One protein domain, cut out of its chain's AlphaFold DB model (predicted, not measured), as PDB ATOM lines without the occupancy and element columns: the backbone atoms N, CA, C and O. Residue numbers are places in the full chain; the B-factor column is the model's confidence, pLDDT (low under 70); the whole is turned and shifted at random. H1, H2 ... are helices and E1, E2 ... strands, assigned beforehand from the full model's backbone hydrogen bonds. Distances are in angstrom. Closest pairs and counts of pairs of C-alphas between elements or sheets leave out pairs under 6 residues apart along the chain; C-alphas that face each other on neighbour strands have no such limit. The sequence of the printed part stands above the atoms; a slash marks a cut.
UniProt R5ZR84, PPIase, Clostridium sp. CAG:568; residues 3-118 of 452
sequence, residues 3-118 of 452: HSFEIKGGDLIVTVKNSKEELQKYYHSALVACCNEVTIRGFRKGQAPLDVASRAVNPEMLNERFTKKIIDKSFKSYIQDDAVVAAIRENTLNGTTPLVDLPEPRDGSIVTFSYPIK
ATOM      1  N   HIS A   3      84.991 -14.236 -61.082       94.56
ATOM      2  CA  HIS A   3      84.104 -13.618 -62.064       94.56
ATOM      3  C   HIS A   3      82.648 -13.796 -61.640       94.56
ATOM      4  O   HIS A   3      82.261 -14.817 -61.074       94.56
ATOM      5  N   SER A   4      81.830 -12.791 -61.922       93.94
ATOM      6  CA  SER A   4      80.377 -12.853 -61.770       93.94
ATOM      7  C   SER A   4      79.734 -11.931 -62.796       93.94
ATOM      8  O   SER A   4      80.376 -10.979 -63.241       93.94
ATOM      9  N   PHE A   5      78.488 -12.199 -63.177       95.56
ATOM     10  CA  PHE A   5      77.744 -11.328 -64.075       95.56
ATOM     11  C   PHE A   5      76.290 -11.178 -63.633       95.56
ATOM     12  O   PHE A   5      75.709 -12.098 -63.057       95.56
ATOM     13  N   GLU A   6      75.705 -10.017 -63.909       94.81
ATOM     14  CA  GLU A   6      74.287  -9.733 -63.687       94.81
ATOM     15  C   GLU A   6      73.729  -8.834 -64.794       94.81
ATOM     16  O   GLU A   6      74.463  -8.052 -65.395       94.81
ATOM     17  N   ILE A   7      72.425  -8.933 -65.065       92.50
ATOM     18  CA  ILE A   7      71.729  -7.999 -65.958       92.50
ATOM     19  C   ILE A   7      71.116  -6.893 -65.108       92.50
ATOM     20  O   ILE A   7      70.322  -7.163 -64.202       92.50
ATOM     21  N   LYS A   8      71.446  -5.641 -65.417       89.81
ATOM     22  CA  LYS A   8      70.955  -4.478 -64.683       89.81
ATOM     23  C   LYS A   8      70.823  -3.279 -65.609       89.81
ATOM     24  O   LYS A   8      71.760  -2.917 -66.301       89.81
ATOM     25  N   GLY A   9      69.652  -2.642 -65.602       84.31
ATOM     26  CA  GLY A   9      69.440  -1.377 -66.315       84.31
ATOM     27  C   GLY A   9      69.561  -1.449 -67.842       84.31
ATOM     28  O   GLY A   9      69.757  -0.413 -68.457       84.31
ATOM     29  N   GLY A  10      69.432  -2.635 -68.449       89.75
ATOM     30  CA  GLY A  10      69.640  -2.808 -69.893       89.75
ATOM     31  C   GLY A  10      71.091  -3.083 -70.291       89.75
ATOM     32  O   GLY A  10      71.377  -3.104 -71.486       89.75
ATOM     33  N   ASP A  11      71.951  -3.368 -69.308       93.25
ATOM     34  CA  ASP A  11      73.331  -3.808 -69.495       93.25
ATOM     35  C   ASP A  11      73.579  -5.180 -68.849       93.25
ATOM     36  O   ASP A  11      72.972  -5.536 -67.834       93.25
ATOM     37  N   LEU A  12      74.522  -5.936 -69.412       95.56
ATOM     38  CA  LEU A  12      75.169  -7.075 -68.765       95.56
ATOM     39  C   LEU A  12      76.444  -6.579 -68.078       95.56
ATOM     40  O   LEU A  12      77.410  -6.200 -68.742       95.56
ATOM     41  N   ILE A  13      76.449  -6.603 -66.749       95.81
ATOM     42  CA  ILE A  13      77.569  -6.160 -65.922       95.81
ATOM     43  C   ILE A  13      78.401  -7.377 -65.542       95.81
ATOM     44  O   ILE A  13      77.970  -8.207 -64.746       95.81
ATOM     45  N   VAL A  14      79.618  -7.459 -66.070       96.81
ATOM     46  CA  VAL A  14      80.623  -8.444 -65.663       96.81
ATOM     47  C   VAL A  14      81.505  -7.830 -64.585       96.81
ATOM     48  O   VAL A  14      82.155  -6.811 -64.802       96.81
ATOM     49  N   THR A  15      81.552  -8.461 -63.419       96.50
ATOM     50  CA  THR A  15      82.363  -8.032 -62.279       96.50
ATOM     51  C   THR A  15      83.536  -8.980 -62.084       96.50
ATOM     52  O   THR A  15      83.344 -10.175 -61.847       96.50
ATOM     53  N   VAL A  16      84.751  -8.431 -62.120       96.31
ATOM     54  CA  VAL A  16      85.995  -9.141 -61.804       96.31
ATOM     55  C   VAL A  16      86.488  -8.695 -60.437       96.31
ATOM     56  O   VAL A  16      86.762  -7.511 -60.225       96.31
ATOM     57  N   LYS A  17      86.642  -9.648 -59.514       95.12
ATOM     58  CA  LYS A  17      87.292  -9.418 -58.220       95.12
ATOM     59  C   LYS A  17      88.745  -9.879 -58.277       95.12
ATOM     60  O   LYS A  17      89.035 -11.064 -58.478       95.12
ATOM     61  N   ASN A  18      89.651  -8.928 -58.080       93.06
ATOM     62  CA  ASN A  18      91.090  -9.140 -58.032       93.06
ATOM     63  C   ASN A  18      91.534  -9.424 -56.592       93.06
ATOM     64  O   ASN A  18      91.207  -8.693 -55.657       93.06
ATOM     65  N   SER A  19      92.322 -10.480 -56.408       93.06
ATOM     66  CA  SER A  19      92.938 -10.792 -55.119       93.06
ATOM     67  C   SER A  19      94.039  -9.785 -54.769       93.06
ATOM     68  O   SER A  19      94.682  -9.204 -55.645       93.06
ATOM     69  N   LYS A  20      94.332  -9.616 -53.473       91.06
ATOM     70  CA  LYS A  20      95.427  -8.737 -53.016       91.06
ATOM     71  C   LYS A  20      96.780  -9.103 -53.637       91.06
ATOM     72  O   LYS A  20      97.575  -8.212 -53.929       91.06
ATOM     73  N   GLU A  21      97.034 -10.392 -53.853       91.94
ATOM     74  CA  GLU A  21      98.262 -10.881 -54.486       91.94
ATOM     75  C   GLU A  21      98.362 -10.436 -55.955       91.94
ATOM     76  O   GLU A  21      99.416  -9.972 -56.397       91.94
ATOM     77  N   GLU A  22      97.256 -10.503 -56.705       90.06
ATOM     78  CA  GLU A  22      97.175 -10.004 -58.085       90.06
ATOM     79  C   GLU A  22      97.398  -8.487 -58.140       90.06
ATOM     80  O   GLU A  22      98.213  -8.022 -58.942       90.06
ATOM     81  N   LEU A  23      96.766  -7.723 -57.238       91.75
ATOM     82  CA  LEU A  23      96.952  -6.271 -57.138       91.75
ATOM     83  C   LEU A  23      98.421  -5.905 -56.907       91.75
ATOM     84  O   LEU A  23      98.979  -5.091 -57.644       91.75
ATOM     85  N   GLN A  24      99.080  -6.540 -55.934       91.56
ATOM     86  CA  GLN A  24     100.497  -6.297 -55.646       91.56
ATOM     87  C   GLN A  24     101.387  -6.638 -56.843       91.56
ATOM     88  O   GLN A  24     102.289  -5.870 -57.188       91.56
ATOM     89  N   LYS A  25     101.113  -7.757 -57.520       93.25
ATOM     90  CA  LYS A  25     101.840  -8.174 -58.724       93.25
ATOM     91  C   LYS A  25     101.697  -7.155 -59.856       93.25
ATOM     92  O   LYS A  25     102.686  -6.825 -60.517       93.25
ATOM     93  N   TYR A  26     100.489  -6.648 -60.097       92.12
ATOM     94  CA  TYR A  26     100.234  -5.665 -61.154       92.12
ATOM     95  C   TYR A  26     100.801  -4.295 -60.812       92.12
ATOM     96  O   TYR A  26     101.403  -3.666 -61.683       92.12
ATOM     97  N   TYR A  27     100.708  -3.880 -59.551       91.94
ATOM     98  CA  TYR A  27     101.314  -2.650 -59.059       91.94
ATOM     99  C   TYR A  27     102.836  -2.686 -59.200       91.94
ATOM    100  O   TYR A  27     103.426  -1.777 -59.779       91.94
ATOM    101  N   HIS A  28     103.479  -3.775 -58.767       91.50
ATOM    102  CA  HIS A  28     104.920  -3.952 -58.925       91.50
ATOM    103  C   HIS A  28     105.334  -3.932 -60.404       91.50
ATOM    104  O   HIS A  28     106.283  -3.245 -60.776       91.50
ATOM    105  N   SER A  29     104.589  -4.625 -61.272       91.19
ATOM    106  CA  SER A  29     104.850  -4.608 -62.715       91.19
ATOM    107  C   SER A  29     104.704  -3.209 -63.327       91.19
ATOM    108  O   SER A  29     105.507  -2.854 -64.191       91.19
ATOM    109  N   ALA A  30     103.702  -2.430 -62.911       91.69
ATOM    110  CA  ALA A  30     103.510  -1.055 -63.363       91.69
ATOM    111  C   ALA A  30     104.645  -0.146 -62.869       91.69
ATOM    112  O   ALA A  30     105.208   0.610 -63.661       91.69
ATOM    113  N   LEU A  31     105.051  -0.296 -61.604       91.25
ATOM    114  CA  LEU A  31     106.158   0.443 -61.001       91.25
ATOM    115  C   LEU A  31     107.477   0.199 -61.735       91.25
ATOM    116  O   LEU A  31     108.156   1.156 -62.093       91.25
ATOM    117  N   VAL A  32     107.824  -1.060 -62.019       90.44
ATOM    118  CA  VAL A  32     109.037  -1.401 -62.785       90.44
ATOM    119  C   VAL A  32     109.004  -0.758 -64.176       90.44
ATOM    120  O   VAL A  32     110.005  -0.197 -64.618       90.44
ATOM    121  N   ALA A  33     107.852  -0.778 -64.853       89.69
ATOM    122  CA  ALA A  33     107.705  -0.137 -66.158       89.69
ATOM    123  C   ALA A  33     107.896   1.389 -66.081       89.69
ATOM    124  O   ALA A  33     108.598   1.951 -66.919       89.69
ATOM    125  N   CYS A  34     107.335   2.053 -65.065       89.50
ATOM    126  CA  CYS A  34     107.567   3.477 -64.809       89.50
ATOM    127  C   CYS A  34     109.046   3.780 -64.524       89.50
ATOM    128  O   CYS A  34     109.602   4.732 -65.070       89.50
ATOM    129  N   CYS A  35     109.700   2.959 -63.696       88.94
ATOM    130  CA  CYS A  35     111.109   3.113 -63.331       88.94
ATOM    131  C   CYS A  35     112.055   3.031 -64.543       88.94
ATOM    132  O   CYS A  35     113.098   3.681 -64.557       88.94
ATOM    133  N   ASN A  36     111.680   2.290 -65.589       87.56
ATOM    134  CA  ASN A  36     112.457   2.211 -66.828       87.56
ATOM    135  C   ASN A  36     112.399   3.501 -67.670       87.56
ATOM    136  O   ASN A  36     113.241   3.713 -68.545       87.56
ATOM    137  N   GLU A  37     111.421   4.370 -67.416       86.31
ATOM    138  CA  GLU A  37     111.181   5.585 -68.195       86.31
ATOM    139  C   GLU A  37     111.657   6.862 -67.497       86.31
ATOM    140  O   GLU A  37     111.886   7.871 -68.173       86.31
ATOM    141  N   VAL A  38     111.872   6.815 -66.180       87.06
ATOM    142  CA  VAL A  38     112.393   7.954 -65.417       87.06
ATOM    143  C   VAL A  38     113.885   8.178 -65.672       87.06
ATOM    144  O   VAL A  38     114.683   7.249 -65.835       87.06
ATOM    145  N   THR A  39     114.275   9.450 -65.685       86.31
ATOM    146  CA  THR A  39     115.677   9.868 -65.780       86.31
ATOM    147  C   THR A  39     116.169  10.251 -64.393       86.31
ATOM    148  O   THR A  39     115.679  11.212 -63.805       86.31
ATOM    149  N   ILE A  40     117.157   9.517 -63.877       87.12
ATOM    150  CA  ILE A  40     117.767   9.776 -62.569       87.12
ATOM    151  C   ILE A  40     119.177  10.320 -62.778       87.12
ATOM    152  O   ILE A  40     119.978   9.738 -63.511       87.12
ATOM    153  N   ARG A  41     119.507  11.434 -62.118       85.75
ATOM    154  CA  ARG A  41     120.846  12.029 -62.186       85.75
ATOM    155  C   ARG A  41     121.900  11.010 -61.734       85.75
ATOM    156  O   ARG A  41     121.811  10.485 -60.630       85.75
ATOM    157  N   GLY A  42     122.902  10.763 -62.578       86.81
ATOM    158  CA  GLY A  42     123.985   9.805 -62.309       86.81
ATOM    159  C   GLY A  42     123.745   8.387 -62.842       86.81
ATOM    160  O   GLY A  42     124.676   7.589 -62.828       86.81
ATOM    161  N   PHE A  43     122.556   8.084 -63.374       85.75
ATOM    162  CA  PHE A  43     122.241   6.795 -63.990       85.75
ATOM    163  C   PHE A  43     121.798   6.975 -65.442       85.75
ATOM    164  O   PHE A  43     121.136   7.950 -65.800       85.75
ATOM    165  N   ARG A  44     122.134   6.008 -66.302       85.06
ATOM    166  CA  ARG A  44     121.548   5.933 -67.646       85.06
ATOM    167  C   ARG A  44     120.043   5.660 -67.512       85.06
ATOM    168  O   ARG A  44     119.638   4.934 -66.607       85.06
ATOM    169  N   LYS A  45     119.221   6.237 -68.400       86.12
ATOM    170  CA  LYS A  45     117.754   6.068 -68.403       86.12
ATOM    171  C   LYS A  45     117.370   4.589 -68.228       86.12
ATOM    172  O   LYS A  45     117.860   3.743 -68.976       86.12
ATOM    173  N   GLY A  46     116.551   4.303 -67.213       82.81
ATOM    174  CA  GLY A  46     116.091   2.955 -66.856       82.81
ATOM    175  C   GLY A  46     117.126   2.009 -66.229       82.81
ATOM    176  O   GLY A  46     116.848   0.825 -66.107       82.81
ATOM    177  N   GLN A  47     118.317   2.489 -65.852       85.88
ATOM    178  CA  GLN A  47     119.381   1.675 -65.231       85.88
ATOM    179  C   GLN A  47     119.606   1.998 -63.743       85.88
ATOM    180  O   GLN A  47     120.544   1.491 -63.132       85.88
ATOM    181  N   ALA A  48     118.783   2.872 -63.158       87.31
ATOM    182  CA  ALA A  48     118.831   3.151 -61.727       87.31
ATOM    183  C   ALA A  48     118.225   1.980 -60.923       87.31
ATOM    184  O   ALA A  48     117.236   1.395 -61.372       87.31
ATOM    185  N   PRO A  49     118.764   1.652 -59.732       87.69
ATOM    186  CA  PRO A  49     118.154   0.696 -58.808       87.69
ATOM    187  C   PRO A  49     116.684   1.023 -58.503       87.69
ATOM    188  O   PRO A  49     116.308   2.195 -58.415       87.69
ATOM    189  N   LEU A  50     115.842  -0.007 -58.341       86.44
ATOM    190  CA  LEU A  50     114.383   0.142 -58.230       86.44
ATOM    191  C   LEU A  50     113.954   1.001 -57.026       86.44
ATOM    192  O   LEU A  50     113.002   1.774 -57.115       86.44
ATOM    193  N   ASP A  51     114.668   0.897 -55.910       87.38
ATOM    194  CA  ASP A  51     114.448   1.663 -54.678       87.38
ATOM    195  C   ASP A  51     114.733   3.165 -54.844       87.38
ATOM    196  O   ASP A  51     114.075   3.996 -54.214       87.38
ATOM    197  N   VAL A  52     115.676   3.519 -55.721       86.12
ATOM    198  CA  VAL A  52     116.004   4.908 -56.071       86.12
ATOM    199  C   VAL A  52     115.062   5.426 -57.159       86.12
ATOM    200  O   VAL A  52     114.527   6.527 -57.036       86.12
ATOM    201  N   ALA A  53     114.825   4.629 -58.204       86.88
ATOM    202  CA  ALA A  53     113.983   5.000 -59.340       86.88
ATOM    203  C   ALA A  53     112.514   5.203 -58.936       86.88
ATOM    204  O   ALA A  53     111.890   6.168 -59.372       86.88
ATOM    205  N   SER A  54     111.983   4.349 -58.054       86.44
ATOM    206  CA  SER A  54     110.586   4.406 -57.592       86.44
ATOM    207  C   SER A  54     110.220   5.724 -56.910       86.44
ATOM    208  O   SER A  54     109.091   6.182 -57.048       86.44
ATOM    209  N   ARG A  55     111.172   6.383 -56.236       87.88
ATOM    210  CA  ARG A  55     110.953   7.686 -55.578       87.88
ATOM    211  C   ARG A  55     110.774   8.843 -56.561       87.88
ATOM    212  O   ARG A  55     110.253   9.882 -56.178       87.88
ATOM    213  N   ALA A  56     111.238   8.679 -57.798       87.12
ATOM    214  CA  ALA A  56     111.136   9.680 -58.856       87.12
ATOM    215  C   ALA A  56     109.982   9.399 -59.835       87.12
ATOM    216  O   ALA A  56     109.788  10.157 -60.785       87.12
ATOM    217  N   VAL A  57     109.236   8.305 -59.639       89.19
ATOM    218  CA  VAL A  57     108.067   7.975 -60.458       89.19
ATOM    219  C   VAL A  57     106.935   8.946 -60.141       89.19
ATOM    220  O   VAL A  57     106.581   9.144 -58.982       89.19
ATOM    221  N   ASN A  58     106.342   9.527 -61.185       89.06
ATOM    222  CA  ASN A  58     105.131  10.324 -61.045       89.06
ATOM    223  C   ASN A  58     103.963   9.412 -60.583       89.06
ATOM    224  O   ASN A  58     103.658   8.443 -61.290       89.06
ATOM    225  N   PRO A  59     103.301   9.706 -59.444       88.56
ATOM    226  CA  PRO A  59     102.186   8.907 -58.935       88.56
ATOM    227  C   PRO A  59     100.999   8.782 -59.900       88.56
ATOM    228  O   PRO A  59     100.404   7.712 -59.988       88.56
ATOM    229  N   GLU A  60     100.670   9.830 -60.658       88.56
ATOM    230  CA  GLU A  60      99.579   9.804 -61.643       88.56
ATOM    231  C   GLU A  60      99.897   8.837 -62.784       88.56
ATOM    232  O   GLU A  60      99.077   7.990 -63.126       88.56
ATOM    233  N   MET A  61     101.128   8.885 -63.303       88.25
ATOM    234  CA  MET A  61     101.595   7.961 -64.341       88.25
ATOM    235  C   MET A  61     101.584   6.508 -63.849       88.25
ATOM    236  O   MET A  61     101.245   5.594 -64.603       88.25
ATOM    237  N   LEU A  62     101.968   6.276 -62.591       89.75
ATOM    238  CA  LEU A  62     101.915   4.947 -61.987       89.75
ATOM    239  C   LEU A  62     100.475   4.449 -61.863       89.75
ATOM    240  O   LEU A  62     100.196   3.317 -62.258       89.75
ATOM    241  N   ASN A  63      99.571   5.295 -61.370       89.19
ATOM    242  CA  ASN A  63      98.153   4.974 -61.248       89.19
ATOM    243  C   ASN A  63      97.520   4.690 -62.611       89.19
ATOM    244  O   ASN A  63      96.809   3.698 -62.745       89.19
ATOM    245  N   GLU A  64      97.816   5.486 -63.639       89.56
ATOM    246  CA  GLU A  64      97.329   5.258 -65.003       89.56
ATOM    247  C   GLU A  64      97.807   3.903 -65.542       89.56
ATOM    248  O   GLU A  64      97.013   3.104 -66.045       89.56
ATOM    249  N   ARG A  65      99.099   3.586 -65.385       90.19
ATOM    250  CA  ARG A  65      99.651   2.301 -65.844       90.19
ATOM    251  C   ARG A  65      99.108   1.119 -65.076       90.19
ATOM    252  O   ARG A  65      98.824   0.091 -65.686       90.19
ATOM    253  N   PHE A  66      98.990   1.251 -63.763       92.44
ATOM    254  CA  PHE A  66      98.395   0.231 -62.919       92.44
ATOM    255  C   PHE A  66      96.938  -0.017 -63.322       92.44
ATOM    256  O   PHE A  66      96.580  -1.159 -63.600       92.44
ATOM    257  N   THR A  67      96.149   1.049 -63.476       91.25
ATOM    258  CA  THR A  67      94.743   0.998 -63.906       91.25
ATOM    259  C   THR A  67      94.605   0.335 -65.276       91.25
ATOM    260  O   THR A  67      93.864  -0.630 -65.443       91.25
ATOM    261  N   LYS A  68      95.398   0.760 -66.264       92.44
ATOM    262  CA  LYS A  68      95.408   0.133 -67.593       92.44
ATOM    263  C   LYS A  68      95.783  -1.349 -67.527       92.44
ATOM    264  O   LYS A  68      95.194  -2.172 -68.224       92.44
ATOM    265  N   LYS A  69      96.769  -1.702 -66.696       92.88
ATOM    266  CA  LYS A  69      97.229  -3.086 -66.526       92.88
ATOM    267  C   LYS A  69      96.149  -3.958 -65.902       92.88
ATOM    268  O   LYS A  69      95.963  -5.081 -66.365       92.88
ATOM    269  N   ILE A  70      95.469  -3.471 -64.867       94.31
ATOM    270  CA  ILE A  70      94.442  -4.252 -64.182       94.31
ATOM    271  C   ILE A  70      93.199  -4.425 -65.042       94.31
ATOM    272  O   ILE A  70      92.669  -5.530 -65.081       94.31
ATOM    273  N   ILE A  71      92.805  -3.404 -65.810       94.12
ATOM    274  CA  ILE A  71      91.723  -3.515 -66.795       94.12
ATOM    275  C   ILE A  71      92.079  -4.565 -67.854       94.12
ATOM    276  O   ILE A  71      91.302  -5.488 -68.069       94.12
ATOM    277  N   ASP A  72      93.275  -4.499 -68.456       94.50
ATOM    278  CA  ASP A  72      93.726  -5.480 -69.463       94.50
ATOM    279  C   ASP A  72      93.759  -6.913 -68.909       94.50
ATOM    280  O   ASP A  72      93.390  -7.865 -69.595       94.50
ATOM    281  N   LYS A  73      94.207  -7.086 -67.660       94.75
ATOM    282  CA  LYS A  73      94.284  -8.406 -67.021       94.75
ATOM    283  C   LYS A  73      92.925  -8.943 -66.600       94.75
ATOM    284  O   LYS A  73      92.689 -10.126 -66.825       94.75
ATOM    285  N   SER A  74      92.056  -8.085 -66.075       94.81
ATOM    286  CA  SER A  74      90.675  -8.430 -65.730       94.81
ATOM    287  C   SER A  74      89.885  -8.791 -66.989       94.81
ATOM    288  O   SER A  74      89.216  -9.813 -67.017       94.81
ATOM    289  N   PHE A  75      90.047  -8.030 -68.079       94.75
ATOM    290  CA  PHE A  75      89.442  -8.356 -69.372       94.75
ATOM    291  C   PHE A  75      89.886  -9.733 -69.863       94.75
ATOM    292  O   PHE A  75      89.066 -10.595 -70.155       94.75
ATOM    293  N   LYS A  76      91.203  -9.978 -69.881       95.06
ATOM    294  CA  LYS A  76      91.770 -11.263 -70.311       95.06
ATOM    295  C   LYS A  76      91.353 -12.449 -69.445       95.06
ATOM    296  O   LYS A  76      91.444 -13.570 -69.935       95.06
ATOM    297  N   SER A  77      90.959 -12.232 -68.191       94.62
ATOM    298  CA  SER A  77      90.570 -13.323 -67.302       94.62
ATOM    299  C   SER A  77      89.142 -13.786 -67.572       94.62
ATOM    300  O   SER A  77      88.935 -14.983 -67.744       94.62
ATOM    301  N   TYR A  78      88.168 -12.873 -67.667       94.19
ATOM    302  CA  TYR A  78      86.771 -13.282 -67.843       94.19
ATOM    303  C   TYR A  78      86.447 -13.706 -69.279       94.19
ATOM    304  O   TYR A  78      85.521 -14.478 -69.479       94.19
ATOM    305  N   ILE A  79      87.207 -13.270 -70.292       93.00
ATOM    306  CA  ILE A  79      87.015 -13.775 -71.669       93.00
ATOM    307  C   ILE A  79      87.439 -15.243 -71.839       93.00
ATOM    308  O   ILE A  79      87.243 -15.814 -72.906       93.00
ATOM    309  N   GLN A  80      88.079 -15.831 -70.825       93.00
ATOM    310  CA  GLN A  80      88.395 -17.262 -70.753       93.00
ATOM    311  C   GLN A  80      87.359 -18.034 -69.925       93.00
ATOM    312  O   GLN A  80      87.493 -19.241 -69.753       93.00
ATOM    313  N   ASP A  81      86.366 -17.339 -69.368       93.31
ATOM    314  CA  ASP A  81      85.284 -17.925 -68.591       93.31
ATOM    315  C   ASP A  81      84.100 -18.216 -69.515       93.31
ATOM    316  O   ASP A  81      83.410 -17.299 -69.970       93.31
ATOM    317  N   ASP A  82      83.876 -19.499 -69.801       91.56
ATOM    318  CA  ASP A  82      82.853 -19.947 -70.748       91.56
ATOM    319  C   ASP A  82      81.448 -19.448 -70.380       91.56
ATOM    320  O   ASP A  82      80.667 -19.105 -71.267       91.56
ATOM    321  N   ALA A  83      81.127 -19.347 -69.083       93.50
ATOM    322  CA  ALA A  83      79.816 -18.884 -68.636       93.50
ATOM    323  C   ALA A  83      79.630 -17.383 -68.898       93.50
ATOM    324  O   ALA A  83      78.572 -16.958 -69.365       93.50
ATOM    325  N   VAL A  84      80.667 -16.579 -68.644       93.31
ATOM    326  CA  VAL A  84      80.642 -15.137 -68.930       93.31
ATOM    327  C   VAL A  84      80.587 -14.887 -70.437       93.31
ATOM    328  O   VAL A  84      79.801 -14.060 -70.900       93.31
ATOM    329  N   VAL A  85      81.390 -15.612 -71.221       92.06
ATOM    330  CA  VAL A  85      81.422 -15.480 -72.685       92.06
ATOM    331  C   VAL A  85      80.086 -15.880 -73.307       92.06
ATOM    332  O   VAL A  85      79.596 -15.168 -74.187       92.06
ATOM    333  N   ALA A  86      79.465 -16.966 -72.836       90.81
ATOM    334  CA  ALA A  86      78.125 -17.362 -73.264       90.81
ATOM    335  C   ALA A  86      77.095 -16.267 -72.949       90.81
ATOM    336  O   ALA A  86      76.362 -15.847 -73.844       90.81
ATOM    337  N   ALA A  87      77.111 -15.719 -71.728       93.00
ATOM    338  CA  ALA A  87      76.208 -14.637 -71.339       93.00
ATOM    339  C   ALA A  87      76.375 -13.387 -72.223       93.00
ATOM    340  O   ALA A  87      75.376 -12.805 -72.649       93.00
ATOM    341  N   ILE A  88      77.612 -12.995 -72.551       93.00
ATOM    342  CA  ILE A  88      77.881 -11.885 -73.478       93.00
ATOM    343  C   ILE A  88      77.315 -12.218 -74.865       93.00
ATOM    344  O   ILE A  88      76.495 -11.463 -75.382       93.00
ATOM    345  N   ARG A  89      77.682 -13.370 -75.446       89.88
ATOM    346  CA  ARG A  89      77.253 -13.788 -76.795       89.88
ATOM    347  C   ARG A  89      75.729 -13.814 -76.940       89.88
ATOM    348  O   ARG A  89      75.197 -13.392 -77.966       89.88
ATOM    349  N   GLU A  90      75.024 -14.319 -75.936       88.56
ATOM    350  CA  GLU A  90      73.566 -14.439 -75.970       88.56
ATOM    351  C   GLU A  90      72.875 -13.072 -75.903       88.56
ATOM    352  O   GLU A  90      71.932 -12.802 -76.661       88.56
ATOM    353  N   ASN A  91      73.361 -12.186 -75.031       91.88
ATOM    354  CA  ASN A  91      72.653 -10.959 -74.682       91.88
ATOM    355  C   ASN A  91      73.091  -9.736 -75.499       91.88
ATOM    356  O   ASN A  91      72.271  -8.846 -75.709       91.88
ATOM    357  N   THR A  92      74.325  -9.669 -76.003       92.62
ATOM    358  CA  THR A  92      74.838  -8.482 -76.711       92.62
ATOM    359  C   THR A  92      74.715  -8.600 -78.230       92.62
ATOM    360  O   THR A  92      74.464  -9.674 -78.787       92.62
ATOM    361  N   LEU A  93      74.904  -7.481 -78.932       88.50
ATOM    362  CA  LEU A  93      75.114  -7.488 -80.380       88.50
ATOM    363  C   LEU A  93      76.538  -7.960 -80.705       88.50
ATOM    364  O   LEU A  93      77.453  -7.834 -79.883       88.50
ATOM    365  N   ASN A  94      76.742  -8.486 -81.911       82.19
ATOM    366  CA  ASN A  94      78.078  -8.857 -82.370       82.19
ATOM    367  C   ASN A  94      78.984  -7.618 -82.414       82.19
ATOM    368  O   ASN A  94      78.570  -6.564 -82.886       82.19
ATOM    369  N   GLY A  95      80.216  -7.750 -81.917       79.69
ATOM    370  CA  GLY A  95      81.180  -6.646 -81.878       79.69
ATOM    371  C   GLY A  95      80.964  -5.632 -80.747       79.69
ATOM    372  O   GLY A  95      81.665  -4.625 -80.709       79.69
ATOM    373  N   THR A  96      80.041  -5.888 -79.811       86.81
ATOM    374  CA  THR A  96      79.831  -5.011 -78.647       86.81
ATOM    375  C   THR A  96      81.080  -4.964 -77.765       86.81
ATOM    376  O   THR A  96      81.611  -6.001 -77.357       86.81
ATOM    377  N   THR A  97      81.534  -3.756 -77.434       87.81
ATOM    378  CA  THR A  97      82.637  -3.515 -76.500       87.81
ATOM    379  C   THR A  97      82.101  -3.059 -75.140       87.81
ATOM    380  O   THR A  97      81.085  -2.364 -75.089       87.81
ATOM    381  N   PRO A  98      82.748  -3.445 -74.025       93.31
ATOM    382  CA  PRO A  98      82.290  -3.036 -72.710       93.31
ATOM    383  C   PRO A  98      82.718  -1.610 -72.375       93.31
ATOM    384  O   PRO A  98      83.843  -1.191 -72.660       93.31
ATOM    385  N   LEU A  99      81.862  -0.913 -71.639       91.75
ATOM    386  CA  LEU A  99      82.264   0.225 -70.829       91.75
ATOM    387  C   LEU A  99      82.930  -0.281 -69.555       91.75
ATOM    388  O   LEU A  99      82.410  -1.168 -68.882       91.75
ATOM    389  N   VAL A 100      84.086   0.281 -69.223       94.06
ATOM    390  CA  VAL A 100      84.848  -0.131 -68.042       94.06
ATOM    391  C   VAL A 100      84.654   0.887 -66.935       94.06
ATOM    392  O   VAL A 100      84.849   2.082 -67.153       94.06
ATOM    393  N   ASP A 101      84.334   0.397 -65.744       92.19
ATOM    394  CA  ASP A 101      84.280   1.193 -64.526       92.19
ATOM    395  C   ASP A 101      85.101   0.533 -63.406       92.19
ATOM    396  O   ASP A 101      85.233  -0.693 -63.327       92.19
ATOM    397  N   LEU A 102      85.707   1.371 -62.566       90.75
ATOM    398  CA  LEU A 102      86.391   0.961 -61.344       90.75
ATOM    399  C   LEU A 102      85.592   1.558 -60.183       90.75
ATOM    400  O   LEU A 102      85.741   2.750 -59.907       90.75
ATOM    401  N   PRO A 103      84.749   0.769 -59.498       86.25
ATOM    402  CA  PRO A 103      83.982   1.281 -58.374       86.25
ATOM    403  C   PRO A 103      84.896   1.676 -57.205       86.25
ATOM    404  O   PRO A 103      86.020   1.190 -57.061       86.25
ATOM    405  N   GLU A 104      84.406   2.567 -56.340       78.38
ATOM    406  CA  GLU A 104      85.099   2.962 -55.106       78.38
ATOM    407  C   GLU A 104      85.389   1.730 -54.224       78.38
ATOM    408  O   GLU A 104      84.485   0.913 -54.021       78.38
ATOM    409  N   PRO A 105      86.617   1.567 -53.683       74.25
ATOM    410  CA  PRO A 105      87.678   2.578 -53.526       74.25
ATOM    411  C   PRO A 105      88.678   2.758 -54.701       74.25
ATOM    412  O   PRO A 105      89.778   3.258 -54.478       74.25
ATOM    413  N   ARG A 106      88.351   2.372 -55.948       81.38
ATOM    414  CA  ARG A 106      89.198   2.550 -57.160       81.38
ATOM    415  C   ARG A 106      90.616   1.974 -57.058       81.38
ATOM    416  O   ARG A 106      91.498   2.317 -57.841       81.38
ATOM    417  N   ASP A 107      90.836   1.053 -56.130       85.44
ATOM    418  CA  ASP A 107      92.107   0.355 -55.926       85.44
ATOM    419  C   ASP A 107      92.296  -0.828 -56.894       85.44
ATOM    420  O   ASP A 107      93.297  -1.546 -56.836       85.44
ATOM    421  N   GLY A 108      91.324  -1.033 -57.790       86.12
ATOM    422  CA  GLY A 108      91.297  -2.111 -58.767       86.12
ATOM    423  C   GLY A 108      90.933  -3.477 -58.179       86.12
ATOM    424  O   GLY A 108      90.917  -4.467 -58.911       86.12
ATOM    425  N   SER A 109      90.597  -3.555 -56.884       91.56
ATOM    426  CA  SER A 109      90.062  -4.779 -56.265       91.56
ATOM    427  C   SER A 109      88.808  -5.279 -56.978       91.56
ATOM    428  O   SER A 109      88.603  -6.488 -57.083       91.56
ATOM    429  N   ILE A 110      88.015  -4.357 -57.522       93.31
ATOM    430  CA  ILE A 110      86.853  -4.632 -58.354       93.31
ATOM    431  C   ILE A 110      87.010  -3.865 -59.667       93.31
ATOM    432  O   ILE A 110      87.315  -2.672 -59.666       93.31
ATOM    433  N   VAL A 111      86.792  -4.559 -60.782       95.62
ATOM    434  CA  VAL A 111      86.669  -3.961 -62.116       95.62
ATOM    435  C   VAL A 111      85.356  -4.443 -62.719       95.62
ATOM    436  O   VAL A 111      85.100  -5.650 -62.750       95.62
ATOM    437  N   THR A 112      84.525  -3.514 -63.182       95.69
ATOM    438  CA  THR A 112      83.234  -3.815 -63.807       95.69
ATOM    439  C   THR A 112      83.268  -3.488 -65.294       95.69
ATOM    440  O   THR A 112      83.747  -2.428 -65.693       95.69
ATOM    441  N   PHE A 113      82.741  -4.397 -66.106       96.38
ATOM    442  CA  PHE A 113      82.609  -4.273 -67.552       96.38
ATOM    443  C   PHE A 113      81.119  -4.308 -67.897       96.38
ATOM    444  O   PHE A 113      80.476  -5.341 -67.722       96.38
ATOM    445  N   SER A 114      80.570  -3.181 -68.343       95.00
ATOM    446  CA  SER A 114      79.161  -3.027 -68.705       95.00
ATOM    447  C   SER A 114      78.988  -3.180 -70.207       95.00
ATOM    448  O   SER A 114      79.579  -2.424 -70.978       95.00
ATOM    449  N   TYR A 115      78.200  -4.160 -70.625       95.00
ATOM    450  CA  TYR A 115      77.885  -4.396 -72.027       95.00
ATOM    451  C   TYR A 115      76.439  -3.992 -72.315       95.00
ATOM    452  O   TYR A 115      75.553  -4.587 -71.699       95.00
ATOM    453  N   PRO A 116      76.168  -3.086 -73.275       93.88
ATOM    454  CA  PRO A 116      74.800  -2.845 -73.712       93.88
ATOM    455  C   PRO A 116      74.219  -4.124 -74.313       93.88
ATOM    456  O   PRO A 116      74.802  -4.730 -75.221       93.88
ATOM    457  N   ILE A 117      73.072  -4.553 -73.790       94.56
ATOM    458  CA  ILE A 117      72.394  -5.768 -74.249       94.56
ATOM    459  C   ILE A 117      71.206  -5.447 -75.151       94.56
ATOM    460  O   ILE A 117      70.697  -4.327 -75.208       94.56
ATOM    461  N   LYS A 118      70.753  -6.471 -75.876       94.62
ATOM    462  CA  LYS A 118      69.484  -6.449 -76.603       94.62
ATOM    463  C   LYS A 118      68.343  -6.124 -75.617       94.62
ATOM    464  O   LYS A 118      68.428  -6.525 -74.456       94.62
TER     465      LYS A 118
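This is residues 3 to 118 of the 452 residues of the protein "PPIase" of Clostridium sp. CAG:568 (UniProt R5ZR84). A long, loose rod has a twisted four-strand sheet at one end, with H4 and the second half of H3 packed on one face, and a group of helices at the other. H3 reaches from the sheet to H1, which crosses its first half, and H2 with the long loop 36 to 49 makes the far end. The printed part has 116 residues, with four named helices and four named strands that follow each other along the chain as E1 E2 H1 H2 H3 H4 E3 E4; the class is mixed, helices and strands. The sheet runs E1 E2 E4 E3, all antiparallel. The radius of gyration of the C-alphas is 17.7 A and the spans are 58 by 26 by 23 A.

E1, residues 3 to 8, and E2, residues 11 to 17, form a hairpin, with N 6 and O 13 3.0 A apart, within hydrogen-bond range. E2 is also the antiparallel neighbour of E4, residues 110 to 116, with N 14 and O 113 at 2.8 A. E4 forms a hairpin with E3, residues 99 to 101, with N 99 and O 114 at 2.8 A. The sheet is strongly twisted. H1, residues 20 to 35, is not on it. H1 touches H2, residues 50 to 56, with its residues 31 to 35 alone; the closest C-alphas, of Cys 35 and Ala 53, are 5.3 A apart, and the lines are only just about perpendicular at 72 degrees. H3, residues 59 to 78, touches H1 with its residues 61 to 70 alone, closest at the C-alphas of Ala 30 and Phe 66, 5.3 A, at a steep tilt of 49 degrees, opposite ways. H3 is on the sheet at a height of 7.6 A, over E4 and only just over E2, on which 3 of its C-alphas fall. On the local plane it stands at 62 degrees to E4, only just across the strands. H4, residues 82 to 91, is on the same face at a height of 9.6 A, over E2 and along the strands at 9 degrees on the local plane; with H3 it makes two layers, helices on one face of a sheet. In H1, H3 and H4 every O i to N i+4 pair is within hydrogen-bond range; in H2 1 of 3 is, beside 2 of 4 O i to N i+3 pairs.

E1 begins at C-alpha 3, (84.104, -13.618, -62.064), and E2 is 18.8 A long. H1 measures 22.2 A, H3 28.4 A and H4 14.2 A. H3 begins at C-alpha 59, (102.186, 8.907, -58.935), and E4, 19.6 A long, ends at C-alpha 116, (74.800, -2.845, -73.712).

The two farthest C-alphas, of Gly 42 and Lys 118, are 58.6 A apart. The link from H1 to H2 is long, with 14 residues. The printed part has no cut, its mean pLDDT is 90.5, and no printed residue is under 70.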